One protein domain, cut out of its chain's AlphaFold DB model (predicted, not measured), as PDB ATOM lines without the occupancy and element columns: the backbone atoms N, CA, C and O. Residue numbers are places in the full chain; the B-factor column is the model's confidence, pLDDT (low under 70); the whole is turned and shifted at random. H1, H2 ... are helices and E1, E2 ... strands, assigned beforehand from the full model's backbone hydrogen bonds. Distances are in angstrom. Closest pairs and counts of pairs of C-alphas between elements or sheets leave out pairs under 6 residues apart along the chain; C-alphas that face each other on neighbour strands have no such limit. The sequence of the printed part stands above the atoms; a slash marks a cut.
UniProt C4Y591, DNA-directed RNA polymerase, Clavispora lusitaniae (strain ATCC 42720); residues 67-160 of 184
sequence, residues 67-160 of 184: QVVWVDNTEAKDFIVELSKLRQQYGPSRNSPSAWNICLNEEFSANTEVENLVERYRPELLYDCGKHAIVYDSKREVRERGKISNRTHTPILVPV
ATOM      1  N   GLN A  67     290.119 262.435 249.196       92.75
ATOM      2  CA  GLN A  67     288.974 261.595 248.904       92.75
ATOM      3  C   GLN A  67     288.205 262.187 247.725       92.75
ATOM      4  O   GLN A  67     287.875 263.373 247.715       92.75
ATOM      5  N   VAL A  68     287.877 261.343 246.744       93.81
ATOM      6  CA  VAL A  68     286.916 261.715 245.702       93.81
ATOM      7  C   VAL A  68     285.523 261.700 246.317       93.81
ATOM      8  O   VAL A  68     285.082 260.666 246.830       93.81
ATOM      9  N   VAL A  69     284.851 262.843 246.243       94.81
ATOM     10  CA  VAL A  69     283.458 263.040 246.650       94.81
ATOM     11  C   VAL A  69     282.689 263.713 245.520       94.81
ATOM     12  O   VAL A  69     283.268 264.239 244.570       94.81
ATOM     13  N   TRP A  70     281.370 263.681 245.612       95.31
ATOM     14  CA  TRP A  70     280.467 264.146 244.573       95.31
ATOM     15  C   TRP A  70     279.536 265.212 245.117       95.31
ATOM     16  O   TRP A  70     279.109 265.151 246.265       95.31
ATOM     17  N   VAL A  71     279.197 266.167 244.264       95.06
ATOM     18  CA  VAL A  71     278.244 267.234 244.571       95.06
ATOM     19  C   VAL A  71     277.085 267.146 243.589       95.06
ATOM     20  O   VAL A  71     277.313 266.916 242.399       95.06
ATOM     21  N   ASP A  72     275.853 267.313 244.074       94.44
ATOM     22  CA  ASP A  72     274.670 267.406 243.216       94.44
ATOM     23  C   ASP A  72     274.618 268.780 242.524       94.44
ATOM     24  O   ASP A  72     274.601 269.839 243.161       94.44
ATOM     25  N   ASN A  73     274.569 268.765 241.191       92.50
ATOM     26  CA  ASN A  73     274.610 269.972 240.370       92.50
ATOM     27  C   ASN A  73     273.338 270.821 240.474       92.50
ATOM     28  O   ASN A  73     273.353 272.011 240.152       92.50
ATOM     29  N   THR A  74     272.221 270.212 240.867       91.50
ATOM     30  CA  THR A  74     270.931 270.886 241.015       91.50
ATOM     31  C   THR A  74     270.813 271.607 242.350       91.50
ATOM     32  O   THR A  74     270.237 272.697 242.383       91.50
ATOM     33  N   GLU A  75     271.398 271.050 243.411       90.88
ATOM     34  CA  GLU A  75     271.390 271.643 244.751       90.88
ATOM     35  C   GLU A  75     272.473 272.720 244.902       90.88
ATOM     36  O   GLU A  75     272.206 273.796 245.433       90.88
ATOM     37  N   ALA A  76     273.675 272.490 244.363       92.56
ATOM     38  CA  ALA A  76     274.832 273.369 244.542       92.56
ATOM     39  C   ALA A  76     275.166 274.209 243.290       92.56
ATOM     40  O   ALA A  76     276.321 274.288 242.870       92.56
ATOM     41  N   LYS A  77     274.165 274.850 242.671       93.56
ATOM     42  CA  LYS A  77     274.328 275.556 241.379       93.56
ATOM     43  C   LYS A  77     275.444 276.604 241.387       93.56
ATOM     44  O   LYS A  77     276.287 276.592 240.494       93.56
ATOM     45  N   ASP A  78     275.464 277.478 242.391       94.00
ATOM     46  CA  ASP A  78     276.442 278.572 242.469       94.00
ATOM     47  C   ASP A  78     277.871 278.040 242.640       94.00
ATOM     48  O   ASP A  78     278.798 278.516 241.985       94.00
ATOM     49  N   PHE A  79     278.032 276.992 243.455       94.62
ATOM     50  CA  PHE A  79     279.305 276.299 243.635       94.62
ATOM     51  C   PHE A  79     279.794 275.684 242.319       94.62
ATOM     52  O   PHE A  79     280.949 275.873 241.949       94.62
ATOM     53  N   ILE A  80     278.919 275.001 241.573       93.25
ATOM     54  CA  ILE A  80     279.282 274.377 240.292       93.25
ATOM     55  C   ILE A  80     279.655 275.417 239.232       93.25
ATOM     56  O   ILE A  80     280.570 275.178 238.445       93.25
ATOM     57  N   VAL A  81     278.989 276.574 239.210       93.19
ATOM     58  CA  VAL A  81     279.338 277.665 238.287       93.19
ATOM     59  C   VAL A  81     280.750 278.178 238.565       93.19
ATOM     60  O   VAL A  81     281.544 278.287 237.630       93.19
ATOM     61  N   GLU A  82     281.093 278.453 239.824       93.56
ATOM     62  CA  GLU A  82     282.443 278.906 240.186       93.56
ATOM     63  C   GLU A  82     283.496 277.809 239.979       93.56
ATOM     64  O   GLU A  82     284.542 278.064 239.383       93.56
ATOM     65  N   LEU A  83     283.189 276.563 240.350       92.62
ATOM     66  CA  LEU A  83     284.060 275.413 240.107       92.62
ATOM     67  C   LEU A  83     284.326 275.208 238.608       92.62
ATOM     68  O   LEU A  83     285.448 274.908 238.207       92.62
ATOM     69  N   SER A  84     283.315 275.391 237.756       91.62
ATOM     70  CA  SER A  84     283.484 275.291 236.306       91.62
ATOM     71  C   SER A  84     284.376 276.401 235.749       91.62
ATOM     72  O   SER A  84     285.137 276.134 234.819       91.62
ATOM     73  N   LYS A  85     284.294 277.629 236.279       92.38
ATOM     74  CA  LYS A  85     285.189 278.734 235.885       92.38
ATOM     75  C   LYS A  85     286.632 278.446 236.293       92.38
ATOM     76  O   LYS A  85     287.543 278.717 235.518       92.38
ATOM     77  N   LEU A  86     286.822 277.870 237.480       90.44
ATOM     78  CA  LEU A  86     288.128 277.442 237.974       90.44
ATOM     79  C   LEU A  86     288.734 276.365 237.068       90.44
ATOM     80  O   LEU A  86     289.803 276.553 236.493       90.44
ATOM     81  N   ARG A  87     287.984 275.282 236.833       91.44
ATOM     82  CA  ARG A  87     288.410 274.146 236.003       91.44
ATOM     83  C   ARG A  87     288.679 274.511 234.548       91.44
ATOM     84  O   ARG A  87     289.474 273.839 233.904       91.44
ATOM     85  N   GLN A  88     288.061 275.569 234.023       89.69
ATOM     86  CA  GLN A  88     288.320 276.041 232.661       89.69
ATOM     87  C   GLN A  88     289.775 276.503 232.454       89.69
ATOM     88  O   GLN A  88     290.243 276.526 231.317       89.69
ATOM     89  N   GLN A  89     290.494 276.853 233.525       87.19
ATOM     90  CA  GLN A  89     291.881 277.319 233.441       87.19
ATOM     91  C   GLN A  89     292.864 276.202 233.067       87.19
ATOM     92  O   GLN A  89     293.873 276.472 232.420       87.19
ATOM     93  N   TYR A  90     292.565 274.958 233.444       85.38
ATOM     94  CA  TYR A  90     293.483 273.823 233.310       85.38
ATOM     95  C   TYR A  90     292.848 272.570 232.688       85.38
ATOM     96  O   TYR A  90     293.550 271.621 232.348       85.38
ATOM     97  N   GLY A  91     291.530 272.553 232.483       82.94
ATOM     98  CA  GLY A  91     290.804 271.397 231.976       82.94
ATOM     99  C   GLY A  91     289.692 271.741 230.980       82.94
ATOM    100  O   GLY A  91     289.248 272.885 230.855       82.94
ATOM    101  N   PRO A  92     289.212 270.742 230.223       80.56
ATOM    102  CA  PRO A  92     288.140 270.943 229.259       80.56
ATOM    103  C   PRO A  92     286.785 271.147 229.955       80.56
ATOM    104  O   PRO A  92     286.422 270.413 230.869       80.56
ATOM    105  N   SER A  93     285.965 272.069 229.438       73.88
ATOM    106  CA  SER A  93     284.618 272.405 229.954       73.88
ATOM    107  C   SER A  93     283.542 271.330 229.662       73.88
ATOM    108  O   SER A  93     282.350 271.604 229.547       73.88
ATOM    109  N   ARG A  94     283.948 270.069 229.476       78.69
ATOM    110  CA  ARG A  94     283.049 268.960 229.126       78.69
ATOM    111  C   ARG A  94     282.759 268.093 230.339       78.69
ATOM    112  O   ARG A  94     283.658 267.747 231.092       78.69
ATOM    113  N   ASN A  95     281.506 267.662 230.462       77.50
ATOM    114  CA  ASN A  95     281.097 266.742 231.516       77.50
ATOM    115  C   ASN A  95     281.347 265.286 231.079       77.50
ATOM    116  O   ASN A  95     280.439 264.598 230.606       77.50
ATOM    117  N   SER A  96     282.607 264.847 231.140       86.31
ATOM    118  CA  SER A  96     283.019 263.483 230.791       86.31
ATOM    119  C   SER A  96     284.059 262.932 231.773       86.31
ATOM    120  O   SER A  96     284.854 263.705 232.305       86.31
ATOM    121  N   PRO A  97     284.142 261.600 231.956       86.88
ATOM    122  CA  PRO A  97     285.139 260.993 232.844       86.88
ATOM    123  C   PRO A  97     286.584 261.395 232.522       86.88
ATOM    124  O   PRO A  97     287.367 261.686 233.418       86.88
ATOM    125  N   SER A  98     286.929 261.481 231.236       88.69
ATOM    126  CA  SER A  98     288.256 261.925 230.795       88.69
ATOM    127  C   SER A  98     288.558 263.380 231.157       88.69
ATOM    128  O   SER A  98     289.692 263.691 231.504       88.69
ATOM    129  N   ALA A  99     287.555 264.261 231.087       89.12
ATOM    130  CA  ALA A  99     287.694 265.663 231.454       89.12
ATOM    131  C   ALA A  99     287.918 265.809 232.960       89.12
ATOM    132  O   ALA A  99     288.824 266.522 233.379       89.12
ATOM    133  N   TRP A 100     287.147 265.078 233.768       89.69
ATOM    134  CA  TRP A 100     287.311 265.094 235.217       89.69
ATOM    135  C   TRP A 100     288.665 264.565 235.651       89.69
ATOM    136  O   TRP A 100     289.264 265.168 236.522       89.69
ATOM    137  N   ASN A 101     289.186 263.502 235.034       91.12
ATOM    138  CA  ASN A 101     290.507 262.985 235.396       91.12
ATOM    139  C   ASN A 101     291.613 264.035 235.221       91.12
ATOM    140  O   ASN A 101     292.518 264.094 236.045       91.12
ATOM    141  N   ILE A 102     291.528 264.876 234.184       90.75
ATOM    142  CA  ILE A 102     292.465 265.991 233.991       90.75
ATOM    143  C   ILE A 102     292.298 267.001 235.130       90.75
ATOM    144  O   ILE A 102     293.272 267.332 235.797       90.75
ATOM    145  N   CYS A 103     291.062 267.433 235.401       90.94
ATOM    146  CA  CYS A 103     290.801 268.416 236.449       90.94
ATOM    147  C   CYS A 103     291.206 267.921 237.845       90.94
ATOM    148  O   CYS A 103     291.851 268.648 238.586       90.94
ATOM    149  N   LEU A 104     290.861 266.680 238.191       91.69
ATOM    150  CA  LEU A 104     291.173 266.064 239.481       91.69
ATOM    151  C   LEU A 104     292.686 265.865 239.658       91.69
ATOM    152  O   LEU A 104     293.181 265.951 240.773       91.69
ATOM    153  N   ASN A 105     293.436 265.613 238.582       91.56
ATOM    154  CA  ASN A 105     294.893 265.488 238.658       91.56
ATOM    155  C   ASN A 105     295.582 266.835 238.952       91.56
ATOM    156  O   ASN A 105     296.543 266.887 239.721       91.56
ATOM    157  N   GLU A 106     295.071 267.923 238.379       89.81
ATOM    158  CA  GLU A 106     295.530 269.279 238.704       89.81
ATOM    159  C   GLU A 106     295.140 269.669 240.135       89.81
ATOM    160  O   GLU A 106     295.979 270.138 240.901       89.81
ATOM    161  N   GLU A 107     293.903 269.367 240.546       88.94
ATOM    162  CA  GLU A 107     293.428 269.568 241.924       88.94
ATOM    163  C   GLU A 107     294.283 268.803 242.936       88.94
ATOM    164  O   GLU A 107     294.651 269.351 243.968       88.94
ATOM    165  N   PHE A 108     294.689 267.569 242.625       88.06
ATOM    166  CA  PHE A 108     295.599 266.800 243.476       88.06
ATOM    167  C   PHE A 108     296.965 267.484 243.660       88.06
ATOM    168  O   PHE A 108     297.593 267.341 244.708       88.06
ATOM    169  N   SER A 109     297.422 268.240 242.660       85.12
ATOM    170  CA  SER A 109     298.698 268.960 242.710       85.12
ATOM    171  C   SER A 109     298.585 270.314 243.427       85.12
ATOM    172  O   SER A 109     299.549 270.743 244.064       85.12
ATOM    173  N   ALA A 110     297.429 270.985 243.345       79.06
ATOM    174  CA  ALA A 110     297.199 272.325 243.893       79.06
ATOM    175  C   ALA A 110     295.734 272.548 244.341       79.06
ATOM    176  O   ALA A 110     295.001 273.342 243.752       79.06
ATOM    177  N   ASN A 111     295.294 271.872 245.411       79.69
ATOM    178  CA  ASN A 111     293.872 271.834 245.802       79.69
ATOM    179  C   ASN A 111     293.326 273.096 246.505       79.69
ATOM    180  O   ASN A 111     292.123 273.201 246.749       79.69
ATOM    181  N   THR A 112     294.178 274.066 246.848       86.12
ATOM    182  CA  THR A 112     293.823 275.194 247.728       86.12
ATOM    183  C   THR A 112     292.591 275.972 247.255       86.12
ATOM    184  O   THR A 112     291.768 276.405 248.058       86.12
ATOM    185  N   GLU A 113     292.431 276.162 245.946       88.88
ATOM    186  CA  GLU A 113     291.314 276.935 245.396       88.88
ATOM    187  C   GLU A 113     289.978 276.188 245.488       88.88
ATOM    188  O   GLU A 113     288.958 276.793 245.823       88.88
ATOM    189  N   VAL A 114     289.980 274.874 245.252       89.69
ATOM    190  CA  VAL A 114     288.779 274.039 245.394       89.69
ATOM    191  C   VAL A 114     288.391 273.910 246.863       89.69
ATOM    192  O   VAL A 114     287.208 274.029 247.183       89.69
ATOM    193  N   GLU A 115     289.359 273.766 247.769       90.06
ATOM    194  CA  GLU A 115     289.111 273.774 249.217       90.06
ATOM    195  C   GLU A 115     288.450 275.078 249.669       90.06
ATOM    196  O   GLU A 115     287.403 275.040 250.315       90.06
ATOM    197  N   ASN A 116     288.969 276.229 249.233       91.69
ATOM    198  CA  ASN A 116     288.372 277.534 249.527       91.69
ATOM    199  C   ASN A 116     286.922 277.643 249.021       91.69
ATOM    200  O   ASN A 116     286.068 278.242 249.683       91.69
ATOM    201  N   LEU A 117     286.614 277.071 247.851       93.19
ATOM    202  CA  LEU A 117     285.242 277.023 247.337       93.19
ATOM    203  C   LEU A 117     284.347 276.124 248.202       93.19
ATOM    204  O   LEU A 117     283.223 276.516 248.523       93.19
ATOM    205  N   VAL A 118     284.832 274.949 248.608       92.50
ATOM    206  CA  VAL A 118     284.086 274.032 249.484       92.50
ATOM    207  C   VAL A 118     283.811 274.685 250.841       92.50
ATOM    208  O   VAL A 118     282.679 274.638 251.318       92.50
ATOM    209  N   GLU A 119     284.791 275.367 251.435       91.62
ATOM    210  CA  GLU A 119     284.620 276.078 252.707       91.62
ATOM    211  C   GLU A 119     283.619 277.234 252.615       91.62
ATOM    212  O   GLU A 119     282.823 277.444 253.539       91.62
ATOM    213  N   ARG A 120     283.635 277.970 251.497       94.19
ATOM    214  CA  ARG A 120     282.769 279.132 251.266       94.19
ATOM    215  C   ARG A 120     281.314 278.749 251.024       94.19
ATOM    216  O   ARG A 120     280.423 279.377 251.590       94.19
ATOM    217  N   TYR A 121     281.074 277.772 250.152       93.75
ATOM    218  CA  TYR A 121     279.723 277.406 249.717       93.75
ATOM    219  C   TYR A 121     279.109 276.273 250.543       93.75
ATOM    220  O   TYR A 121     277.888 276.139 250.549       93.75
ATOM    221  N   ARG A 122     279.931 275.475 251.241       92.25
ATOM    222  CA  ARG A 122     279.523 274.310 252.045       92.25
ATOM    223  C   ARG A 122     278.492 273.413 251.338       92.25
ATOM    224  O   ARG A 122     277.413 273.187 251.890       92.25
ATOM    225  N   PRO A 123     278.789 272.923 250.118       94.06
ATOM    226  CA  PRO A 123     277.883 272.020 249.418       94.06
ATOM    227  C   PRO A 123     277.717 270.700 250.186       94.06
ATOM    228  O   PRO A 123     278.611 270.286 250.927       94.06
ATOM    229  N   GLU A 124     276.593 270.007 249.983       92.75
ATOM    230  CA  GLU A 124     276.444 268.636 250.483       92.75
ATOM    231  C   GLU A 124     277.379 267.710 249.690       92.75
ATOM    232  O   GLU A 124     277.268 267.573 248.470       92.75
ATOM    233  N   LEU A 125     278.334 267.105 250.394       94.06
ATOM    234  CA  LEU A 125     279.331 266.208 249.820       94.06
ATOM    235  C   LEU A 125     278.841 264.767 249.917       94.06
ATOM    236  O   LEU A 125     278.437 264.321 250.992       94.06
ATOM    237  N   LEU A 126     278.925 264.027 248.818       94.75
ATOM    238  CA  LEU A 126     278.442 262.656 248.710       94.75
ATOM    239  C   LEU A 126     279.587 261.685 248.424       94.75
ATOM    240  O   LEU A 126     280.409 261.904 247.537       94.75
ATOM    241  N   TYR A 127     279.612 260.577 249.152       93.75
ATOM    242  CA  TYR A 127     280.511 259.457 248.912       93.75
ATOM    243  C   TYR A 127     279.764 258.333 248.188       93.75
ATOM    244  O   TYR A 127     278.651 257.971 248.575       93.75
ATOM    245  N   ASP A 128     280.367 257.798 247.126       93.88
ATOM    246  CA  ASP A 128     279.760 256.752 246.298       93.88
ATOM    247  C   ASP A 128     279.977 255.357 246.901       93.88
ATOM    248  O   ASP A 128     281.107 254.872 246.977       93.88
ATOM    249  N   CYS A 129     278.890 254.675 247.264       91.25
ATOM    250  CA  CYS A 129     278.899 253.269 247.685       91.25
ATOM    251  C   CYS A 129     278.475 252.320 246.540       91.25
ATOM    252  O   CYS A 129     278.167 251.144 246.761       91.25
ATOM    253  N   GLY A 130     278.384 252.820 245.303       88.75
ATOM    254  CA  GLY A 130     278.043 252.095 244.080       88.75
ATOM    255  C   GLY A 130     276.539 251.909 243.853       88.75
ATOM    256  O   GLY A 130     276.020 252.221 242.776       88.75
ATOM    257  N   LYS A 131     275.807 251.382 244.847       88.50
ATOM    258  CA  LYS A 131     274.337 251.218 244.764       88.50
ATOM    259  C   LYS A 131     273.567 252.448 245.247       88.50
ATOM    260  O   LYS A 131     272.476 252.712 244.751       88.50
ATOM    261  N   HIS A 132     274.139 253.167 246.199       91.31
ATOM    262  CA  HIS A 132     273.606 254.370 246.825       91.31
ATOM    263  C   HIS A 132     274.778 255.297 247.162       91.31
ATOM    264  O   HIS A 132     275.937 254.881 247.073       91.31
ATOM    265  N   ALA A 133     274.474 256.527 247.552       92.88
ATOM    266  CA  ALA A 133     275.458 257.463 248.074       92.88
ATOM    267  C   ALA A 133     275.195 257.746 249.551       92.88
ATOM    268  O   ALA A 133     274.068 257.591 250.022       92.88
ATOM    269  N   ILE A 134     276.220 258.181 250.274       92.62
ATOM    270  CA  ILE A 134     276.089 258.645 251.657       92.62
ATOM    271  C   ILE A 134     276.648 260.055 251.791       92.62
ATOM    272  O   ILE A 134     277.597 260.416 251.097       92.62
ATOM    273  N   VAL A 135     276.084 260.857 252.691       92.06
ATOM    274  CA  VAL A 135     276.636 262.184 252.998       92.06
ATOM    275  C   VAL A 135     277.996 262.024 253.684       92.06
ATOM    276  O   VAL A 135     278.090 261.407 254.744       92.06
ATOM    277  N   TYR A 136     279.046 262.576 253.078       88.69
ATOM    278  CA  TYR A 136     280.441 262.369 253.469       88.69
ATOM    279  C   TYR A 136     280.764 262.934 254.864       88.69
ATOM    280  O   TYR A 136     281.364 262.236 255.672       88.69
ATOM    281  N   ASP A 137     280.286 264.140 255.197       81.56
ATOM    282  CA  ASP A 137     280.470 264.764 256.528       81.56
ATOM    283  C   ASP A 137     279.344 264.386 257.517       81.56
ATOM    284  O   ASP A 137     278.915 265.164 258.374       81.56
ATOM    285  N   SER A 138     278.781 263.182 257.391       70.94
ATOM    286  CA  SER A 138     277.780 262.710 258.350       70.94
ATOM    287  C   SER A 138     278.448 262.283 259.662       70.94
ATOM    288  O   SER A 138     278.884 261.154 259.851       70.94
ATOM    289  N   LYS A 139     278.530 263.215 260.616       66.62
ATOM    290  CA  LYS A 139     279.282 263.034 261.873       66.62
ATOM    291  C   LYS A 139     278.757 261.934 262.810       66.62
ATOM    292  O   LYS A 139     279.504 261.527 263.696       66.62
ATOM    293  N   ARG A 140     277.497 261.486 262.680       60.34
ATOM    294  CA  ARG A 140     276.876 260.483 263.586       60.34
ATOM    295  C   ARG A 140     275.863 259.541 262.926       60.34
ATOM    296  O   ARG A 140     275.839 258.366 263.266       60.34
ATOM    297  N   GLU A 141     275.047 260.032 261.997       73.44
ATOM    298  CA  GLU A 141     274.033 259.222 261.307       73.44
ATOM    299  C   GLU A 141     274.308 259.201 259.813       73.44
ATOM    300  O   GLU A 141     274.298 260.252 259.169       73.44
ATOM    301  N   VAL A 142     274.517 258.006 259.262       79.44
ATOM    302  CA  VAL A 142     274.703 257.821 257.824       79.44
ATOM    303  C   VAL A 142     273.418 258.239 257.116       79.44
ATOM    304  O   VAL A 142     272.388 257.575 257.211       79.44
ATOM    305  N   ARG A 143     273.476 259.370 256.412       85.00
ATOM    306  CA  ARG A 143     272.370 259.844 255.578       85.00
ATOM    307  C   ARG A 143     272.547 259.291 254.181       85.00
ATOM    308  O   ARG A 143     273.460 259.704 253.467       85.00
ATOM    309  N   GLU A 144     271.668 258.375 253.804       88.38
ATOM    310  CA  GLU A 144     271.650 257.821 252.458       88.38
ATOM    311  C   GLU A 144     271.042 258.805 251.450       88.38
ATOM    312  O   GLU A 144     270.159 259.622 251.744       88.38
ATOM    313  N   ARG A 145     271.546 258.712 250.227       89.50
ATOM    314  CA  ARG A 145     271.104 259.428 249.038       89.50
ATOM    315  C   ARG A 145     270.967 258.441 247.885       89.50
ATOM    316  O   ARG A 145     271.464 257.312 247.923       89.50
ATOM    317  N   GLY A 146     270.272 258.892 246.845       89.00
ATOM    318  CA  GLY A 146     270.114 258.134 245.611       89.00
ATOM    319  C   GLY A 146     271.449 257.816 244.932       89.00
ATOM    320  O   GLY A 146     272.525 258.244 245.347       89.00
ATOM    321  N   LYS A 147     271.373 257.045 243.851       92.31
ATOM    322  CA  LYS A 147     272.548 256.663 243.070       92.31
ATOM    323  C   LYS A 147     273.204 257.884 242.415       92.31
ATOM    324  O   LYS A 147     272.525 258.681 241.765       92.31
ATOM    325  N   ILE A 148     274.530 257.955 242.496       92.88
ATOM    326  CA  ILE A 148     275.323 258.978 241.812       92.88
ATOM    327  C   ILE A 148     275.272 258.753 240.302       92.88
ATOM    328  O   ILE A 148     275.365 257.630 239.798       92.88
ATOM    329  N   SER A 149     275.103 259.845 239.563       91.06
ATOM    330  CA  SER A 149     275.071 259.832 238.107       91.06
ATOM    331  C   SER A 149     275.962 260.920 237.548       91.06
ATOM    332  O   SER A 149     275.839 262.087 237.908       91.06
ATOM    333  N   ASN A 150     276.764 260.542 236.556       86.56
ATOM    334  CA  ASN A 150     277.690 261.428 235.863       86.56
ATOM    335  C   ASN A 150     277.028 262.642 235.190       86.56
ATOM    336  O   ASN A 150     277.706 263.592 234.811       86.56
ATOM    337  N   ARG A 151     275.706 262.598 234.981       86.94
ATOM    338  CA  ARG A 151     274.949 263.705 234.381       86.94
ATOM    339  C   ARG A 151     274.517 264.747 235.405       86.94
ATOM    340  O   ARG A 151     274.401 265.914 235.050       86.94
ATOM    341  N   THR A 152     274.235 264.316 236.631       90.75
ATOM    342  CA  THR A 152     273.643 265.159 237.678       90.75
ATOM    343  C   THR A 152     274.624 265.503 238.786       90.75
ATOM    344  O   THR A 152     274.353 266.427 239.538       90.75
ATOM    345  N   HIS A 153     275.757 264.805 238.862       94.00
ATOM    346  CA  HIS A 153     276.775 265.023 239.874       94.00
ATOM    347  C   HIS A 153     278.116 265.366 239.244       94.00
ATOM    348  O   HIS A 153     278.453 264.894 238.152       94.00
ATOM    349  N   THR A 154     278.904 266.147 239.972       93.69
ATOM    350  CA  THR A 154     280.266 266.507 239.594       93.69
ATOM    351  C   THR A 154     281.239 266.067 240.690       93.69
ATOM    352  O   THR A 154     280.991 266.357 241.862       93.69
ATOM    353  N   PRO A 155     282.327 265.354 240.338       95.00
ATOM    354  CA  PRO A 155     283.308 264.908 241.316       95.00
ATOM    355  C   PRO A 155     284.264 266.045 241.680       95.00
ATOM    356  O   PRO A 155     284.598 266.872 240.823       95.00
ATOM    357  N   ILE A 156     284.737 266.050 242.921       93.50
ATOM    358  CA  ILE A 156     285.786 266.932 243.451       93.50
ATOM    359  C   ILE A 156     286.705 266.143 244.392       93.50
ATOM    360  O   ILE A 156     286.311 265.095 244.914       93.50
ATOM    361  N   LEU A 157     287.916 266.652 244.621       93.25
ATOM    362  CA  LEU A 157     288.815 266.151 245.660       93.25
ATOM    363  C   LEU A 157     288.704 266.998 246.925       93.25
ATOM    364  O   LEU A 157     288.838 268.219 246.889       93.25
ATOM    365  N   VAL A 158     288.500 266.333 248.058       92.12
ATOM    366  CA  VAL A 158     288.553 266.962 249.383       92.12
ATOM    367  C   VAL A 158     289.602 266.262 250.241       92.12
ATOM    368  O   VAL A 158     289.778 265.050 250.092       92.12
ATOM    369  N   PRO A 159     290.305 266.971 251.141       91.44
ATOM    370  CA  PRO A 159     291.180 266.330 252.115       91.44
ATOM    371  C   PRO A 159     290.433 265.258 252.908       91.44
ATOM    372  O   PRO A 159     289.274 265.451 253.287       91.44
ATOM    373  N   VAL A 160     291.090 264.127 253.173       91.50
ATOM    374  CA  VAL A 160     290.499 263.048 253.974       91.50
ATOM    375  C   VAL A 160     290.189 263.562 255.378       91.50
ATOM    376  O   VAL A 160     291.074 264.011 256.108       91.50
TER     377      VAL A 160
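This is residues 67 to 160 of the 184 residues of the protein "DNA-directed RNA polymerase" of Clavispora lusitaniae (strain ATCC 42720) (UniProt C4Y591). A two-stranded ribbon, E1 and E4, forms the core, with helices H1, H2 and H3 gathered on the E4 side and the small hairpin of E2 and E3 beside E1. H1 and H3 lie side by side, H2 runs crosswise to both, and the loop after E3 reaches out to Glu 141 at one end of the long axis. The printed part has 94 residues, with three named helices and four named strands in the order E1 H1 H2 H3 E2 E3 E4, in two antiparallel sheets, E1 - E4 and E2 - E3. The class is mixed, and the whole is compact, with a radius of gyration of the C-alphas of 12.7 A and spans of 37 by 24 by 23 A.

E1, residues 67 to 72, and E4, residues 153 to 159, are antiparallel at 144 degrees, with N 69 and O 156 3.0 A apart, within hydrogen-bond range. The closest C-alphas of E4 and H2, residues 97 to 109, are those of Leu 157 and Leu 104, 6.6 A apart. For H3, residues 112 to 121, and E4 they are Glu 115 and Val 158, 6.8 A. H1, residues 77 to 87, touches H3 at a shallow tilt of 10 degrees, opposite ways, closest at C-alphas 79 and 121, 6.2 A. H2 is close to but not clearly touching H1, about perpendicular at 75 degrees, closest at C-alphas 103 and 87, 6.2 A. In H1, H2 and H3 every O i to N i+4 pair is within hydrogen-bond range. The C-alphas of Trp 70 in E1 and Leu 126 in E2, residues 126 to 128, are the closest of the two strands, 4.8 A apart. E2 forms an antiparallel hairpin with E3, residues 133 to 135, where N 127 and O 134 are 2.8 A apart, within hydrogen-bond range.

E1 begins at C-alpha 67, (288.974, 261.595, 248.904), and E4, 18.9 A long, ends at C-alpha 159, (291.180, 266.330, 252.115). H2 spans 18.6 A and H1 15.1 A.

The printed part has no cut. The link from E3 to E4, residues 136 to 152, is long. The C-alphas of Gln 89 and Glu 141, the two farthest apart, are 37.7 A apart. Residues 139 to 140 are under 70 in pLDDT.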